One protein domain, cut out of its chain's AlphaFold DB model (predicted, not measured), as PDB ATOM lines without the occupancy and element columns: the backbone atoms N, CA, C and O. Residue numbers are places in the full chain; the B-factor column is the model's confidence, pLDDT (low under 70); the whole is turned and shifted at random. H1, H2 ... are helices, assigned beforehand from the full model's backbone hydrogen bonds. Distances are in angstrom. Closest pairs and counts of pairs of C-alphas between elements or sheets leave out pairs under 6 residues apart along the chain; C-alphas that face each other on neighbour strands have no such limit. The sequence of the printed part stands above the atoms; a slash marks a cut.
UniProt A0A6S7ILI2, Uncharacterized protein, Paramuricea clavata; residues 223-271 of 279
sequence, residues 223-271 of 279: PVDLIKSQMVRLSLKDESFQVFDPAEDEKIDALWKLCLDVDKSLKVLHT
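Overview. This is residues 223 to 271 of the 279 residues of an uncharacterized protein of Paramuricea clavata (UniProt A0A6S7ILI2). The model is a stretched, open chain without a core: helix H1 at one end and the longer helix H2 toward the other, joined by a long unnamed link that makes a narrow turn at residues 235 to 240 and then runs out to H2. After H2 the printed part folds back through residues 263 to 267 and ends in a small helical turn, H3. The printed part has 49 residues with three named helices, in the order H1, H2, H3, and no named strand; its class is all helix. It is extended, with a radius of gyration of the C-alphas of 17.0 A, and elongated, spanning 44 by 27 by 16 A.

Arrangement. H1, residues 223 to 231, touches no helix. A long link of 17 residues, 232 to 248, follows it. In this link residues 235 to 236 pair with residues 239 to 240, antiparallel, a pairing too short to be a named strand pair. The link ends at H2, residues 249 to 262, and H1 and H2 are apart. Residues 246 to 255, of which 249 to 255 belong to H2, stand free. A tight link of 5 residues joins H2 to H3, residues 268 to 271. H2 and H3 are only just apart, their closest C-alphas 8.4 A from each other. H1 and H3 are apart. In H1 and H2 every pair of O of residue i and N of residue i+4 is within hydrogen-bond range. H3 is too short for such a pair, and its one pair of O of residue i and N of residue i+3 is within range.

Along the chain. H1 runs from Pro 223, with its C-alpha at (79.030, 97.120, 102.385), to Met 231, 12.4 A from first to last C-alpha. H2 is the longest helix, with 14 residues; it begins at Asp 249, with its C-alpha at (84.834, 78.512, 91.928), and ends at Val 262, 20.2 A from first to last C-alpha. H3 runs from Val 268 to Thr 271, whose C-alpha stands at (81.857, 67.153, 101.698).

Size, cuts and confidence. The two C-alphas farthest apart are those of Asp 238 and Ser 265, 44.7 A. The C-alphas of Pro 223 and Thr 271, the first and last printed, are 30.1 A apart. The printed part has no cut, and its one long link is that from H1 to H2. The mean pLDDT of the printed part is 72.5, and 16 residues are under 70, among them residues 223 to 224 and 268 to 271; the mean for H3 is 59.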
ATOM      1  N   PRO A 223      79.220  97.680 101.047       52.47
ATOM      2  CA  PRO A 223      79.030  97.120 102.385       52.47
ATOM      3  C   PRO A 223      80.141  96.157 102.825       52.47
ATOM      4  O   PRO A 223      80.573  96.207 103.979       52.47
ATOM      5  N   VAL A 224      80.610  95.289 101.924       65.62
ATOM      6  CA  VAL A 224      81.682  94.325 102.213       65.62
ATOM      7  C   VAL A 224      82.995  95.048 102.500       65.62
ATOM      8  O   VAL A 224      83.642  94.746 103.504       65.62
ATOM      9  N   ASP A 225      83.355  96.042 101.691       77.75
ATOM     10  CA  ASP A 225      84.573  96.835 101.875       77.75
ATOM     11  C   ASP A 225      84.531  97.643 103.174       77.75
ATOM     12  O   ASP A 225      85.518  97.699 103.914       77.75
ATOM     13  N   LEU A 226      83.363  98.195 103.519       70.50
ATOM     14  CA  LEU A 226      83.161  98.872 104.794       70.50
ATOM     15  C   LEU A 226      83.408  97.917 105.968       70.50
ATOM     16  O   LEU A 226      84.171  98.258 106.873       70.50
ATOM     17  N   ILE A 227      82.824  96.717 105.945       66.56
ATOM     18  CA  ILE A 227      83.012  95.720 107.010       66.56
ATOM     19  C   ILE A 227      84.475  95.271 107.081       66.56
ATOM     20  O   ILE A 227      85.043  95.264 108.174       66.56
ATOM     21  N   LYS A 228      85.118  94.970 105.943       74.44
ATOM     22  CA  LYS A 228      86.551  94.631 105.891       74.44
ATOM     23  C   LYS A 228      87.403  95.733 106.524       74.44
ATOM     24  O   LYS A 228      88.256  95.440 107.361       74.44
ATOM     25  N   SER A 229      87.114  96.998 106.213       78.75
ATOM     26  CA  SER A 229      87.837  98.151 106.767       78.75
ATOM     27  C   SER A 229      87.681  98.307 108.285       78.75
ATOM     28  O   SER A 229      88.566  98.872 108.927       78.75
ATOM     29  N   GLN A 230      86.572  97.829 108.863       69.94
ATOM     30  CA  GLN A 230      86.370  97.806 110.314       69.94
ATOM     31  C   GLN A 230      87.083  96.616 110.956       69.94
ATOM     32  O   GLN A 230      87.702  96.781 112.003       69.94
ATOM     33  N   MET A 231      87.046  95.440 110.321       68.56
ATOM     34  CA  MET A 231      87.660  94.222 110.858       68.56
ATOM     35  C   MET A 231      89.178  94.353 110.999       68.56
ATOM     36  O   MET A 231      89.711  93.976 112.033       68.56
ATOM     37  N   VAL A 232      89.863  94.969 110.030       79.62
ATOM     38  CA  VAL A 232      91.328  95.177 110.078       79.62
ATOM     39  C   VAL A 232      91.763  96.132 111.207       79.62
ATOM     40  O   VAL A 232      92.924  96.135 111.603       79.62
ATOM     41  N   ARG A 233      90.845  96.925 111.776       80.38
ATOM     42  CA  ARG A 233      91.133  97.806 112.929       80.38
ATOM     43  C   ARG A 233      91.118  97.063 114.266       80.38
ATOM     44  O   ARG A 233      91.445  97.660 115.289       80.38
ATOM     45  N   LEU A 234      90.681  95.805 114.273       67.75
ATOM     46  CA  LEU A 234      90.627  94.969 115.463       67.75
ATOM     47  C   LEU A 234      91.946  94.208 115.624       67.75
ATOM     48  O   LEU A 234      92.565  93.786 114.648       67.75
ATOM     49  N   SER A 235      92.354  94.000 116.873       81.56
ATOM     50  CA  SER A 235      93.525  93.200 117.223       81.56
ATOM     51  C   SER A 235      93.205  92.245 118.367       81.56
ATOM     52  O   SER A 235      92.453  92.589 119.283       81.56
ATOM     53  N   LEU A 236      93.800  91.055 118.342       63.94
ATOM     54  CA  LEU A 236      93.735  90.073 119.421       63.94
ATOM     55  C   LEU A 236      95.164  89.719 119.817       63.94
ATOM     56  O   LEU A 236      95.925  89.248 118.984       63.94
ATOM     57  N   LYS A 237      95.507  89.914 121.097       80.50
ATOM     58  CA  LYS A 237      96.855  89.639 121.636       80.50
ATOM     59  C   LYS A 237      97.962  90.325 120.823       80.50
ATOM     60  O   LYS A 237      98.927  89.687 120.431       80.50
ATOM     61  N   ASP A 238      97.766  91.614 120.546       82.81
ATOM     62  CA  ASP A 238      98.688  92.465 119.781       82.81
ATOM     63  C   ASP A 238      98.875  92.074 118.300       82.81
ATOM     64  O   ASP A 238      99.607  92.741 117.571       82.81
ATOM     65  N   GLU A 239      98.140  91.073 117.809       69.56
ATOM     66  CA  GLU A 239      98.079  90.723 116.391       69.56
ATOM     67  C   GLU A 239      96.831  91.328 115.741       69.56
ATOM     68  O   GLU A 239      95.707  91.174 116.224       69.56
ATOM     69  N   SER A 240      97.027  92.046 114.632       79.69
ATOM     70  CA  SER A 240      95.928  92.641 113.864       79.69
ATOM     71  C   SER A 240      95.152  91.572 113.102       79.69
ATOM     72  O   SER A 240      95.724  90.604 112.596       79.69
ATOM     73  N   PHE A 241      93.842  91.761 112.989       70.25
ATOM     74  CA  PHE A 241      92.986  90.843 112.248       70.25
ATOM     75  C   PHE A 241      93.307  90.922 110.757       70.25
ATOM     76  O   PHE A 241      93.455  92.005 110.187       70.25
ATOM     77  N   GLN A 242      93.363  89.758 110.116       77.75
ATOM     78  CA  GLN A 242      93.541  89.643 108.676       77.75
ATOM     79  C   GLN A 242      92.192  89.352 108.023       77.75
ATOM     80  O   GLN A 242      91.414  88.528 108.504       77.75
ATOM     81  N   VAL A 243      91.918  90.038 106.920       72.00
ATOM     82  CA  VAL A 243      90.771  89.757 106.053       72.00
ATOM     83  C   VAL A 243      91.267  89.013 104.821       72.00
ATOM     84  O   VAL A 243      92.373  89.262 104.350       72.00
ATOM     85  N   PHE A 244      90.455  88.102 104.299       77.44
ATOM     86  CA  PHE A 244      90.754  87.360 103.080       77.44
ATOM     87  C   PHE A 244      89.558  87.416 102.136       77.44
ATOM     88  O   PHE A 244      88.415  87.605 102.569       77.44
ATOM     89  N   ASP A 245      89.829  87.261 100.846       72.62
ATOM     90  CA  ASP A 245      88.782  87.173  99.839       72.62
ATOM     91  C   ASP A 245      88.243  85.742  99.743       72.62
ATOM     92  O   ASP A 245      89.022  84.786  99.820       72.62
ATOM     93  N   PRO A 246      86.917  85.569  99.587       71.00
ATOM     94  CA  PRO A 246      86.326  84.258  99.350       71.00
ATOM     95  C   PRO A 246      86.972  83.550  98.153       71.00
ATOM     96  O   PRO A 246      87.349  84.186  97.170       71.00
ATOM     97  N   ALA A 247      87.091  82.224  98.235       66.69
ATOM     98  CA  ALA A 247      87.652  81.425  97.153       66.69
ATOM     99  C   ALA A 247      86.750  81.460  95.910       66.69
ATOM    100  O   ALA A 247      85.535  81.311  96.017       66.69
ATOM    101  N   GLU A 248      87.368  81.624  94.741       73.31
ATOM    102  CA  GLU A 248      86.702  81.507  93.443       73.31
ATOM    103  C   GLU A 248      86.361  80.046  93.134       73.31
ATOM    104  O   GLU A 248      87.075  79.131  93.560       73.31
ATOM    105  N   ASP A 249      85.309  79.840  92.338       69.75
ATOM    106  CA  ASP A 249      84.834  78.512  91.928       69.75
ATOM    107  C   ASP A 249      85.971  77.666  91.314       69.75
ATOM    108  O   ASP A 249      86.107  76.485  91.620       69.75
ATOM    109  N   GLU A 250      86.884  78.284  90.562       72.44
ATOM    110  CA  GLU A 250      88.046  77.620  89.951       72.44
ATOM    111  C   GLU A 250      89.026  77.040  90.981       72.44
ATOM    112  O   GLU A 250      89.570  75.946  90.797       72.44
ATOM    113  N   LYS A 251      89.247  77.748  92.098       68.44
ATOM    114  CA  LYS A 251      90.108  77.271  93.192       68.44
ATOM    115  C   LYS A 251      89.434  76.146  93.968       68.44
ATOM    116  O   LYS A 251      90.116  75.222  94.412       68.44
ATOM    117  N   ILE A 252      88.111  76.215  94.111       69.44
ATOM    118  CA  ILE A 252      87.304  75.156  94.724       69.44
ATOM    119  C   ILE A 252      87.369  73.892  93.856       69.44
ATOM    120  O   ILE A 252      87.635  72.809  94.379       69.44
ATOM    121  N   ASP A 253      87.232  74.027  92.537       72.19
ATOM    122  CA  ASP A 253      87.324  72.918  91.582       72.19
ATOM    123  C   ASP A 253      88.728  72.303  91.527       72.19
ATOM    124  O   ASP A 253      88.876  71.079  91.451       72.19
ATOM    125  N   ALA A 254      89.774  73.130  91.588       74.12
ATOM    126  CA  ALA A 254      91.155  72.658  91.658       74.12
ATOM    127  C   ALA A 254      91.412  71.853  92.941       74.12
ATOM    128  O   ALA A 254      91.985  70.763  92.882       74.12
ATOM    129  N   LEU A 255      90.934  72.347  94.087       75.31
ATOM    130  CA  LEU A 255      91.011  71.621  95.354       75.31
ATOM    131  C   LEU A 255      90.226  70.304  95.292       75.31
ATOM    132  O   LEU A 255      90.717  69.273  95.747       75.31
ATOM    133  N   TRP A 256      89.038  70.312  94.684       74.19
ATOM    134  CA  TRP A 256      88.216  69.113  94.535       74.19
ATOM    135  C   TRP A 256      88.899  68.031  93.693       74.19
ATOM    136  O   TRP A 256      88.865  66.855  94.060       74.19
ATOM    137  N   LYS A 257      89.579  68.413  92.606       76.19
ATOM    138  CA  LYS A 257      90.380  67.480  91.796       76.19
ATOM    139  C   LYS A 257      91.503  66.840  92.610       76.19
ATOM    140  O   LYS A 257      91.651  65.625  92.564       76.19
ATOM    141  N   LEU A 258      92.214  67.627  93.420       76.19
ATOM    142  CA  LEU A 258      93.244  67.099  94.320       76.19
ATOM    143  C   LEU A 258      92.662  66.111  95.341       76.19
ATOM    144  O   LEU A 258      93.276  65.086  95.627       76.19
ATOM    145  N   CYS A 259      91.466  66.377  95.873       72.19
ATOM    146  CA  CYS A 259      90.787  65.431  96.762       72.19
ATOM    147  C   CYS A 259      90.427  64.119  96.047       72.19
ATOM    148  O   CYS A 259      90.605  63.048  96.625       72.19
ATOM    149  N   LEU A 260      89.965  64.185  94.796       75.31
ATOM    150  CA  LEU A 260      89.656  62.999  93.987       75.31
ATOM    151  C   LEU A 260      90.900  62.185  93.610       75.31
ATOM    152  O   LEU A 260      90.801  60.965  93.470       75.31
ATOM    153  N   ASP A 261      92.060  62.828  93.472       78.81
ATOM    154  CA  ASP A 261      93.331  62.133  93.241       78.81
ATOM    155  C   ASP A 261      93.747  61.285  94.452       78.81
ATOM    156  O   ASP A 261      94.362  60.228  94.288       78.81
ATOM    157  N   VAL A 262      93.369  61.713  95.661       82.25
ATOM    158  CA  VAL A 262      93.595  60.972  96.910       82.25
ATOM    159  C   VAL A 262      92.549  59.871  97.105       82.25
ATOM    160  O   VAL A 262      92.906  58.745  97.449       82.25
ATOM    161  N   ASP A 263      91.268  60.165  96.867       78.69
ATOM    162  CA  ASP A 263      90.184  59.184  96.957       78.69
ATOM    163  C   ASP A 263      89.139  59.393  95.853       78.69
ATOM    164  O   ASP A 263      88.273  60.268  95.906       78.69
ATOM    165  N   LYS A 264      89.178  58.501  94.860       84.25
ATOM    166  CA  LYS A 264      88.285  58.518  93.694       84.25
ATOM    167  C   LYS A 264      86.834  58.155  94.025       84.25
ATOM    168  O   LYS A 264      85.965  58.306  93.169       84.25
ATOM    169  N   SER A 265      86.560  57.643  95.227       79.56
ATOM    170  CA  SER A 265      85.207  57.297  95.680       79.56
ATOM    171  C   SER A 265      84.451  58.487  96.287       79.56
ATOM    172  O   SER A 265      83.237  58.400  96.518       79.56
ATOM    173  N   LEU A 266      85.143  59.613  96.510       73.69
ATOM    174  CA  LEU A 266      84.553  60.843  97.020       73.69
ATOM    175  C   LEU A 266      83.473  61.373  96.070       73.69
ATOM    176  O   LEU A 266      83.676  61.585  94.876       73.69
ATOM    177  N   LYS A 267      82.297  61.639  96.636       75.06
ATOM    178  CA  LYS A 267      81.207  62.348  95.963       75.06
ATOM    179  C   LYS A 267      81.111  63.739  96.561       75.06
ATOM    180  O   LYS A 267      81.291  63.893  97.764       75.06
ATOM    181  N   VAL A 268      80.735  64.734  95.760       60.12
ATOM    182  CA  VAL A 268      80.541  66.126  96.222       60.12
ATOM    183  C   VAL A 268      79.560  66.197  97.403       60.12
ATOM    184  O   VAL A 268      79.684  67.035  98.279       60.12
ATOM    185  N   LEU A 269      78.607  65.266  97.495       58.84
ATOM    186  CA  LEU A 269      77.680  65.185  98.628       58.84
ATOM    187  C   LEU A 269      78.338  64.758  99.955       58.84
ATOM    188  O   LEU A 269      77.780  65.035 101.011       58.84
ATOM    189  N   HIS A 270      79.502  64.104  99.917       59.00
ATOM    190  CA  HIS A 270      80.239  63.670 101.108       59.00
ATOM    191  C   HIS A 270      81.012  64.819 101.784       59.00
ATOM    192  O   HIS A 270      81.472  64.646 102.907       59.00
ATOM    193  N   THR A 271      81.154  65.984 101.135       57.22
ATOM    194  CA  THR A 271      81.857  67.153 101.698       57.22
ATOM    195  C   THR A 271      80.944  68.101 102.473       57.22
ATOM    196  O   THR A 271      81.427  68.997 103.166       57.22
TER     197      THR A 271